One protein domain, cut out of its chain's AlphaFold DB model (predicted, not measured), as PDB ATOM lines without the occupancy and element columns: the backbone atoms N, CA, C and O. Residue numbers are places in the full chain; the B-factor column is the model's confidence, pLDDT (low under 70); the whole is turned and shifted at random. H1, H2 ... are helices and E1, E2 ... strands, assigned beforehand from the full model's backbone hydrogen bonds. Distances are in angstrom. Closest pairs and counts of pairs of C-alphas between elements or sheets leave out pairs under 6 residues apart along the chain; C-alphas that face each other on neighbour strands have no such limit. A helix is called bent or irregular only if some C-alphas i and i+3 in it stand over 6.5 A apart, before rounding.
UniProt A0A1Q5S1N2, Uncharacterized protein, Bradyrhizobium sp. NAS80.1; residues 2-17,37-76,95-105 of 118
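Overview. This is residues 2 to 17, 37 to 76 and 95 to 105 of the 118 residues of an uncharacterized protein of Bradyrhizobium sp. NAS80.1 (UniProt A0A1Q5S1N2). A helix, H2, is packed on one side by a second helix, H1, running the same way, and on another side by a small two-strand hairpin, E1 and E2; a third helix, H3, lies far off beyond the hairpin, touching neither of the other helices. The model is broken into three printed pieces, and residues 95 to 101 of H3 stick out with no other part near them. The printed part has 67 residues with three named helices and two named strands, in the order H1, E1, E2, H2, H3, and the class is mostly helix. The sheet is E1 - E2, antiparallel. The whole is loose, with a radius of gyration of the C-alphas of 14.5 A, and the C-alphas span 42 by 29 by 21 A along their three main axes.

Along the chain. The printed part begins at Thr 2, and H1 follows as residues 3 to 17, with C-alpha 3 at (47.986, -37.826, -52.487). H1 is the longest helix by residues, and it measures 21.3 A from first to last C-alpha. After a cut the printed residues resume at Leu 37, and residues 37 to 42 lead to E1, residues 43 to 46, 10.6 A long. Residues 47 and 48 form a tight link to E2, residues 49 to 52, 10.5 A long. Residues 53 to 58 make a short link to H2, residues 59 to 72, 19.8 A from C-alpha 59 at (50.021, -38.388, -41.322) to C-alpha 72. Residues 73 to 76 follow H2 before the second cut. H3, residues 95 to 105, measures 16.0 A and ends with C-alpha 105 at (41.646, -18.809, -46.928). H3 is irregular: C-alphas 101 and 104 are 7.1 A apart.

Arrangement. H1 and H2 touch, with 7 pairs of C-alphas within 8 A. Their closest C-alphas are those of Ile 13 and Arg 64, 6.9 A apart. The two helices run the same way at a shallow tilt of 27 degrees, with centres 11.3 A apart. E1 and E2 are a hairpin of antiparallel strands, with 164 degrees between their N-to-C directions. C-alphas 45 and 50 face each other at 4.5 A. N 44 and O 51 are within hydrogen-bond range at 3.1 A, and so are N 49 and O 46 at 2.9 A. The closest C-alphas of E1 and H2 are those of Ala 46 and Ala 70, 6.2 A apart. The closest C-alphas of E2 and H2 are those of Trp 51 and Ala 66, 6.3 A apart. H1 and E2 are apart. H3 is apart from H1, from E1, from E2 and from H2. In H1 and H2 every O i to N i+4 pair is within hydrogen-bond range; in H3 3 of 7 such pairs are, beside 6 of 8 O i to N i+3 pairs.

Size, cuts and confidence. The two C-alphas farthest apart are those of Leu 16 and Glu 96, at 42.8 A, while those of Thr 2 and His 105, the first and last printed residues, are 21.0 A apart. Residues 18 to 36 are not printed, and C-alphas 17 and 37 are 29.3 A apart across that cut. Residues 77 to 94 are not printed either, and C-alphas 76 and 95 are 31.6 A apart across it. Of the links that are printed whole, no link is long. The mean pLDDT of the printed part is 83.8, and 7 residues are under 70: residue 2, residues 37 to 39, and residues 95, 102 and 105. The mean pLDDT is 92 for H2 and 71 for H3.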
ATOM      1  N   THR A   2      52.559 -36.368 -51.335       67.75
ATOM      2  CA  THR A   2      51.595 -36.424 -52.452       67.75
ATOM      3  C   THR A   2      50.414 -37.349 -52.134       67.75
ATOM      4  O   THR A   2      50.597 -38.397 -51.510       67.75
ATOM      5  N   THR A   3      49.215 -37.018 -52.622       71.62
ATOM      6  CA  THR A   3      47.986 -37.826 -52.487       71.62
ATOM      7  C   THR A   3      48.182 -39.280 -52.935       71.62
ATOM      8  O   THR A   3      47.670 -40.212 -52.318       71.62
ATOM      9  N   ALA A   4      48.986 -39.512 -53.979       79.81
ATOM     10  CA  ALA A   4      49.308 -40.856 -54.465       79.81
ATOM     11  C   ALA A   4      50.036 -41.716 -53.413       79.81
ATOM     12  O   ALA A   4      49.736 -42.901 -53.265       79.81
ATOM     13  N   ARG A   5      50.960 -41.119 -52.647       81.19
ATOM     14  CA  ARG A   5      51.713 -41.821 -51.599       81.19
ATOM     15  C   ARG A   5      50.812 -42.216 -50.430       81.19
ATOM     16  O   ARG A   5      50.924 -43.335 -49.938       81.19
ATOM     17  N   ILE A   6      49.881 -41.343 -50.045       81.00
ATOM     18  CA  ILE A   6      48.886 -41.634 -49.003       81.00
ATOM     19  C   ILE A   6      47.952 -42.761 -49.450       81.00
ATOM     20  O   ILE A   6      47.781 -43.739 -48.731       81.00
ATOM     21  N   LYS A   7      47.411 -42.701 -50.670       83.50
ATOM     22  CA  LYS A   7      46.549 -43.771 -51.202       83.50
ATOM     23  C   LYS A   7      47.254 -45.131 -51.209       83.50
ATOM     24  O   LYS A   7      46.679 -46.131 -50.780       83.50
ATOM     25  N   ALA A   8      48.519 -45.171 -51.635       86.25
ATOM     26  CA  ALA A   8      49.322 -46.393 -51.626       86.25
ATOM     27  C   ALA A   8      49.554 -46.937 -50.206       86.25
ATOM     28  O   ALA A   8      49.504 -48.151 -49.981       86.25
ATOM     29  N   LEU A   9      49.783 -46.042 -49.244       86.50
ATOM     30  CA  LEU A   9      49.903 -46.377 -47.833       86.50
ATOM     31  C   LEU A   9      48.615 -47.003 -47.284       86.50
ATOM     32  O   LEU A   9      48.675 -48.081 -46.692       86.50
ATOM     33  N   LEU A  10      47.465 -46.358 -47.485       87.12
ATOM     34  CA  LEU A  10      46.183 -46.842 -46.967       87.12
ATOM     35  C   LEU A  10      45.830 -48.206 -47.561       87.12
ATOM     36  O   LEU A  10      45.501 -49.134 -46.826       87.12
ATOM     37  N   ALA A  11      46.050 -48.394 -48.864       88.94
ATOM     38  CA  ALA A  11      45.889 -49.695 -49.508       88.94
ATOM     39  C   ALA A  11      46.816 -50.772 -48.909       88.94
ATOM     40  O   ALA A  11      46.428 -51.933 -48.772       88.94
ATOM     41  N   LYS A  12      48.053 -50.417 -48.528       89.88
ATOM     42  CA  LYS A  12      48.959 -51.341 -47.822       89.88
ATOM     43  C   LYS A  12      48.408 -51.714 -46.443       89.88
ATOM     44  O   LYS A  12      48.472 -52.889 -46.093       89.88
ATOM     45  N   ILE A  13      47.882 -50.754 -45.686       87.00
ATOM     46  CA  ILE A  13      47.277 -50.991 -44.367       87.00
ATOM     47  C   ILE A  13      46.065 -51.919 -44.497       87.00
ATOM     48  O   ILE A  13      46.012 -52.940 -43.815       87.00
ATOM     49  N   GLU A  14      45.157 -51.640 -45.434       90.69
ATOM     50  CA  GLU A  14      44.002 -52.501 -45.711       90.69
ATOM     51  C   GLU A  14      44.420 -53.933 -46.047       90.69
ATOM     52  O   GLU A  14      43.854 -54.879 -45.504       90.69
ATOM     53  N   ARG A  15      45.423 -54.120 -46.915       90.56
ATOM     54  CA  ARG A  15      45.916 -55.464 -47.259       90.56
ATOM     55  C   ARG A  15      46.429 -56.217 -46.035       90.56
ATOM     56  O   ARG A  15      46.141 -57.400 -45.906       90.56
ATOM     57  N   LEU A  16      47.163 -55.548 -45.146       88.75
ATOM     58  CA  LEU A  16      47.695 -56.167 -43.929       88.75
ATOM     59  C   LEU A  16      46.576 -56.556 -42.955       88.75
ATOM     60  O   LEU A  16      46.569 -57.681 -42.459       88.75
ATOM     61  N   LEU A  17      45.608 -55.666 -42.726       87.44
ATOM     62  CA  LEU A  17      44.488 -55.914 -41.807       87.44
ATOM     63  C   LEU A  17      43.511 -56.975 -42.334       87.44
ATOM     64  O   LEU A  17      42.901 -57.710 -41.561       87.44
ATOM     65  N   LEU A  37      38.513 -28.512 -45.594       58.69
ATOM     66  CA  LEU A  37      38.958 -27.293 -44.909       58.69
ATOM     67  C   LEU A  37      40.457 -27.045 -45.115       58.69
ATOM     68  O   LEU A  37      41.191 -28.002 -45.397       58.69
ATOM     69  N   PRO A  38      40.938 -25.798 -44.957       56.09
ATOM     70  CA  PRO A  38      42.351 -25.484 -44.993       56.09
ATOM     71  C   PRO A  38      42.981 -25.971 -43.692       56.09
ATOM     72  O   PRO A  38      42.492 -25.681 -42.605       56.09
ATOM     73  N   GLY A  39      44.095 -26.686 -43.796       65.25
ATOM     74  CA  GLY A  39      44.863 -27.092 -42.627       65.25
ATOM     75  C   GLY A  39      45.290 -28.556 -42.646       65.25
ATOM     76  O   GLY A  39      44.973 -29.312 -43.570       65.25
ATOM     77  N   PRO A  40      46.087 -28.961 -41.647       71.75
ATOM     78  CA  PRO A  40      46.540 -30.334 -41.524       71.75
ATOM     79  C   PRO A  40      45.383 -31.267 -41.147       71.75
ATOM     80  O   PRO A  40      44.564 -30.963 -40.285       71.75
ATOM     81  N   ILE A  41      45.363 -32.458 -41.748       79.56
ATOM     82  CA  ILE A  41      44.468 -33.537 -41.325       79.56
ATOM     83  C   ILE A  41      44.894 -34.003 -39.932       79.56
ATOM     84  O   ILE A  41      45.982 -34.569 -39.771       79.56
ATOM     85  N   ASN A  42      44.016 -33.768 -38.957       84.56
ATOM     86  CA  ASN A  42      44.269 -34.032 -37.542       84.56
ATOM     87  C   ASN A  42      43.321 -35.058 -36.926       84.56
ATOM     88  O   ASN A  42      43.450 -35.368 -35.745       84.56
ATOM     89  N   TRP A  43      42.379 -35.587 -37.702       86.31
ATOM     90  CA  TRP A  43      41.338 -36.447 -37.168       86.31
ATOM     91  C   TRP A  43      41.008 -37.632 -38.068       86.31
ATOM     92  O   TRP A  43      41.182 -37.590 -39.289       86.31
ATOM     93  N   ALA A  44      40.532 -38.697 -37.431       89.62
ATOM     94  CA  ALA A  44      40.046 -39.903 -38.073       89.62
ATOM     95  C   ALA A  44      38.868 -40.493 -37.285       89.62
ATOM     96  O   ALA A  44      38.826 -40.374 -36.059       89.62
ATOM     97  N   TYR A  45      37.945 -41.149 -37.988       89.69
ATOM     98  CA  TYR A  45      36.627 -41.547 -37.485       89.69
ATOM     99  C   TYR A  45      36.259 -42.966 -37.912       89.69
ATOM    100  O   TYR A  45      36.470 -43.341 -39.066       89.69
ATOM    101  N   ALA A  46      35.651 -43.734 -37.013       90.12
ATOM    102  CA  ALA A  46      35.074 -45.041 -37.312       90.12
ATOM    103  C   ALA A  46      33.857 -45.279 -36.409       90.12
ATOM    104  O   ALA A  46      34.003 -45.341 -35.189       90.12
ATOM    105  N   GLY A  47      32.656 -45.369 -36.987       85.69
ATOM    106  CA  GLY A  47      31.424 -45.467 -36.201       85.69
ATOM    107  C   GLY A  47      31.260 -44.266 -35.260       85.69
ATOM    108  O   GLY A  47      31.162 -43.129 -35.718       85.69
ATOM    109  N   THR A  48      31.247 -44.522 -33.950       82.94
ATOM    110  CA  THR A  48      31.207 -43.497 -32.887       82.94
ATOM    111  C   THR A  48      32.587 -43.149 -32.317       82.94
ATOM    112  O   THR A  48      32.696 -42.301 -31.432       82.94
ATOM    113  N   LEU A  49      33.646 -43.805 -32.795       86.31
ATOM    114  CA  LEU A  49      35.014 -43.614 -32.330       86.31
ATOM    115  C   LEU A  49      35.727 -42.540 -33.149       86.31
ATOM    116  O   LEU A  49      35.535 -42.420 -34.363       86.31
ATOM    117  N   ARG A  50      36.608 -41.798 -32.475       88.88
ATOM    118  CA  ARG A  50      37.454 -40.771 -33.082       88.88
ATOM    119  C   ARG A  50      38.862 -40.795 -32.506       88.88
ATOM    120  O   ARG A  50      39.052 -41.093 -31.327       88.88
ATOM    121  N   TRP A  51      39.834 -40.426 -33.331       89.56
ATOM    122  CA  TRP A  51      41.237 -40.307 -32.942       89.56
ATOM    123  C   TRP A  51      41.792 -38.966 -33.393       89.56
ATOM    124  O   TRP A  51      41.681 -38.620 -34.570       89.56
ATOM    125  N   LYS A  52      42.415 -38.248 -32.455       89.00
ATOM    126  CA  LYS A  52      43.190 -37.039 -32.735       89.00
ATOM    127  C   LYS A  52      44.619 -37.429 -33.110       89.00
ATOM    128  O   LYS A  52      45.176 -38.395 -32.573       89.00
ATOM    129  N   ARG A  53      45.190 -36.694 -34.052       89.25
ATOM    130  CA  ARG A  53      46.604 -36.747 -34.408       89.25
ATOM    131  C   ARG A  53      47.419 -36.085 -33.304       89.25
ATOM    132  O   ARG A  53      47.077 -34.987 -32.866       89.25
ATOM    133  N   GLU A  54      48.466 -36.765 -32.857       91.31
ATOM    134  CA  GLU A  54      49.335 -36.237 -31.805       91.31
ATOM    135  C   GLU A  54      50.236 -35.115 -32.346       91.31
ATOM    136  O   GLU A  54      50.510 -35.071 -33.554       91.31
ATOM    137  N   PRO A  55      50.737 -34.219 -31.474       85.62
ATOM    138  CA  PRO A  55      51.804 -33.296 -31.842       85.62
ATOM    139  C   PRO A  55      52.984 -34.061 -32.459       85.62
ATOM    140  O   PRO A  55      53.365 -35.121 -31.970       85.62
ATOM    141  N   ASP A  56      53.521 -33.545 -33.565       88.56
ATOM    142  CA  ASP A  56      54.647 -34.117 -34.326       88.56
ATOM    143  C   ASP A  56      54.427 -35.510 -34.949       88.56
ATOM    144  O   ASP A  56      55.303 -36.028 -35.645       88.56
ATOM    145  N   GLU A  57      53.249 -36.114 -34.789       89.88
ATOM    146  CA  GLU A  57      52.911 -37.358 -35.473       89.88
ATOM    147  C   GLU A  57      52.763 -37.082 -36.966       89.88
ATOM    148  O   GLU A  57      52.025 -36.182 -37.363       89.88
ATOM    149  N   ASP A  58      53.434 -37.836 -37.836       90.38
ATOM    150  CA  ASP A  58      53.203 -37.703 -39.273       90.38
ATOM    151  C   ASP A  58      51.854 -38.329 -39.689       90.38
ATOM    152  O   ASP A  58      51.272 -39.170 -39.000       90.38
ATOM    153  N   LEU A  59      51.323 -37.912 -40.841       86.62
ATOM    154  CA  LEU A  59      50.021 -38.388 -41.322       86.62
ATOM    155  C   LEU A  59      49.990 -39.912 -41.561       86.62
ATOM    156  O   LEU A  59      48.930 -40.533 -41.477       86.62
ATOM    157  N   GLU A  60      51.133 -40.524 -41.872       88.44
ATOM    158  CA  GLU A  60      51.231 -41.963 -42.091       88.44
ATOM    159  C   GLU A  60      51.134 -42.740 -40.774       88.44
ATOM    160  O   GLU A  60      50.345 -43.684 -40.675       88.44
ATOM    161  N   ALA A  61      51.906 -42.335 -39.768       91.00
ATOM    162  CA  ALA A  61      51.874 -42.871 -38.419       91.00
ATOM    163  C   ALA A  61      50.467 -42.742 -37.827       91.00
ATOM    164  O   ALA A  61      49.908 -43.739 -37.358       91.00
ATOM    165  N   PHE A  62      49.852 -41.570 -37.994       92.62
ATOM    166  CA  PHE A  62      48.479 -41.314 -37.584       92.62
ATOM    167  C   PHE A  62      47.484 -42.283 -38.231       92.62
ATOM    168  O   PHE A  62      46.755 -42.993 -37.533       92.62
ATOM    169  N   ALA A  63      47.484 -42.385 -39.565       91.31
ATOM    170  CA  ALA A  63      46.563 -43.262 -40.284       91.31
ATOM    171  C   ALA A  63      46.755 -44.743 -39.914       91.31
ATOM    172  O   ALA A  63      45.780 -45.486 -39.792       91.31
ATOM    173  N   ARG A  64      48.003 -45.183 -39.696       92.12
ATOM    174  CA  ARG A  64      48.317 -46.546 -39.237       92.12
ATOM    175  C   ARG A  64      47.752 -46.817 -37.847       92.12
ATOM    176  O   ARG A  64      47.107 -47.849 -37.655       92.12
ATOM    177  N   ARG A  65      47.991 -45.909 -36.898       94.94
ATOM    178  CA  ARG A  65      47.526 -46.021 -35.511       94.94
ATOM    179  C   ARG A  65      46.002 -46.047 -35.445       94.94
ATOM    180  O   ARG A  65      45.441 -46.956 -34.837       94.94
ATOM    181  N   ALA A  66      45.343 -45.113 -36.128       94.62
ATOM    182  CA  ALA A  66      43.887 -45.034 -36.175       94.62
ATOM    183  C   ALA A  66      43.261 -46.280 -36.829       94.62
ATOM    184  O   ALA A  66      42.299 -46.830 -36.303       94.62
ATOM    185  N   ALA A  67      43.836 -46.796 -37.924       93.94
ATOM    186  CA  ALA A  67      43.319 -47.994 -38.594       93.94
ATOM    187  C   ALA A  67      43.456 -49.256 -37.740       93.94
ATOM    188  O   ALA A  67      42.532 -50.067 -37.692       93.94
ATOM    189  N   ALA A  68      44.581 -49.414 -37.040       92.88
ATOM    190  CA  ALA A  68      44.766 -50.518 -36.107       92.88
ATOM    191  C   ALA A  68      43.763 -50.450 -34.943       92.88
ATOM    192  O   ALA A  68      43.169 -51.468 -34.593       92.88
ATOM    193  N   ALA A  69      43.539 -49.255 -34.385       94.31
ATOM    194  CA  ALA A  69      42.587 -49.046 -33.298       94.31
ATOM    195  C   ALA A  69      41.135 -49.305 -33.734       94.31
ATOM    196  O   ALA A  69      40.421 -50.041 -33.055       94.31
ATOM    197  N   ALA A  70      40.718 -48.776 -34.889       93.19
ATOM    198  CA  ALA A  70      39.390 -49.013 -35.454       93.19
ATOM    199  C   ALA A  70      39.147 -50.507 -35.709       93.19
ATOM    200  O   ALA A  70      38.137 -51.066 -35.283       93.19
ATOM    201  N   TYR A  71      40.112 -51.183 -36.334       91.44
ATOM    202  CA  TYR A  71      40.019 -52.615 -36.595       91.44
ATOM    203  C   TYR A  71      39.908 -53.434 -35.301       91.44
ATOM    204  O   TYR A  71      39.075 -54.336 -35.211       91.44
ATOM    205  N   ALA A  72      40.717 -53.113 -34.285       91.25
ATOM    206  CA  ALA A  72      40.671 -53.780 -32.983       91.25
ATOM    207  C   ALA A  72      39.340 -53.556 -32.244       91.25
ATOM    208  O   ALA A  72      38.894 -54.440 -31.518       91.25
ATOM    209  N   ALA A  73      38.687 -52.412 -32.467       91.75
ATOM    210  CA  ALA A  73      37.362 -52.104 -31.937       91.75
ATOM    211  C   ALA A  73      36.210 -52.805 -32.688       91.75
ATOM    212  O   ALA A  73      35.053 -52.664 -32.303       91.75
ATOM    213  N   GLY A  74      36.505 -53.570 -33.745       91.25
ATOM    214  CA  GLY A  74      35.494 -54.258 -34.548       91.25
ATOM    215  C   GLY A  74      34.840 -53.379 -35.614       91.25
ATOM    216  O   GLY A  74      33.864 -53.807 -36.232       91.25
ATOM    217  N   GLU A  75      35.382 -52.188 -35.873       92.38
ATOM    218  CA  GLU A  75      34.915 -51.324 -36.952       92.38
ATOM    219  C   GLU A  75      35.363 -51.847 -38.314       92.38
ATOM    220  O   GLU A  75      36.449 -52.408 -38.483       92.38
ATOM    221  N   MET A  76      34.506 -51.664 -39.318       90.88
ATOM    222  CA  MET A  76      34.756 -52.142 -40.684       90.88
ATOM    223  C   MET A  76      35.254 -51.043 -41.621       90.88
ATOM    224  O   MET A  76      35.623 -51.332 -42.760       90.88
ATOM    225  N   PHE A  95      29.071 -20.988 -35.420       66.44
ATOM    226  CA  PHE A  95      29.557 -21.214 -36.778       66.44
ATOM    227  C   PHE A  95      30.300 -19.992 -37.320       66.44
ATOM    228  O   PHE A  95      31.325 -20.148 -37.970       66.44
ATOM    229  N   GLU A  96      29.813 -18.788 -37.034       75.00
ATOM    230  CA  GLU A  96      30.374 -17.519 -37.491       75.00
ATOM    231  C   GLU A  96      31.770 -17.272 -36.912       75.00
ATOM    232  O   GLU A  96      32.666 -16.822 -37.629       75.00
ATOM    233  N   GLU A  97      31.973 -17.608 -35.635       71.38
ATOM    234  CA  GLU A  97      33.276 -17.528 -34.975       71.38
ATOM    235  C   GLU A  97      34.281 -18.460 -35.655       71.38
ATOM    236  O   GLU A  97      35.334 -18.007 -36.107       71.38
ATOM    237  N   TRP A  98      33.919 -19.732 -35.830       75.50
ATOM    238  CA  TRP A  98      34.740 -20.697 -36.557       75.50
ATOM    239  C   TRP A  98      35.004 -20.251 -38.003       75.50
ATOM    240  O   TRP A  98      36.157 -20.213 -38.439       75.50
ATOM    241  N   TRP A  99      33.965 -19.841 -38.736       71.12
ATOM    242  CA  TRP A  99      34.056 -19.412 -40.133       71.12
ATOM    243  C   TRP A  99      34.998 -18.221 -40.292       71.12
ATOM    244  O   TRP A  99      35.801 -18.201 -41.221       71.12
ATOM    245  N   SER A 100      34.990 -17.266 -39.358       74.31
ATOM    246  CA  SER A 100      35.898 -16.112 -39.391       74.31
ATOM    247  C   SER A 100      37.384 -16.497 -39.360       74.31
ATOM    248  O   SER A 100      38.211 -15.779 -39.926       74.31
ATOM    249  N   THR A 101      37.729 -17.648 -38.769       71.00
ATOM    250  CA  THR A 101      39.115 -18.140 -38.710       71.00
ATOM    251  C   THR A 101      39.593 -18.749 -40.028       71.00
ATOM    252  O   THR A 101      40.786 -18.718 -40.320       71.00
ATOM    253  N   ILE A 102      38.672 -19.269 -40.846       68.69
ATOM    254  CA  ILE A 102      38.991 -19.989 -42.087       68.69
ATOM    255  C   ILE A 102      38.618 -19.225 -43.360       68.69
ATOM    256  O   ILE A 102      39.268 -19.418 -44.384       68.69
ATOM    257  N   ALA A 103      37.624 -18.334 -43.312       70.75
ATOM    258  CA  ALA A 103      37.144 -17.543 -44.446       70.75
ATOM    259  C   ALA A 103      38.251 -16.763 -45.180       70.75
ATOM    260  O   ALA A 103      38.210 -16.718 -46.411       70.75
ATOM    261  N   PRO A 104      39.291 -16.217 -44.509       75.00
ATOM    262  CA  PRO A 104      40.412 -15.576 -45.202       75.00
ATOM    263  C   PRO A 104      41.175 -16.498 -46.170       75.00
ATOM    264  O   PRO A 104      41.879 -16.008 -47.050       75.00
ATOM    265  N   HIS A 105      41.044 -17.821 -46.030       65.50
ATOM    266  CA  HIS A 105      41.646 -18.809 -46.928       65.50
ATOM    267  C   HIS A 105      40.775 -19.151 -48.151       65.50
ATOM    268  O   HIS A 105      41.231 -19.897 -49.014       65.50
TER     269      HIS A 105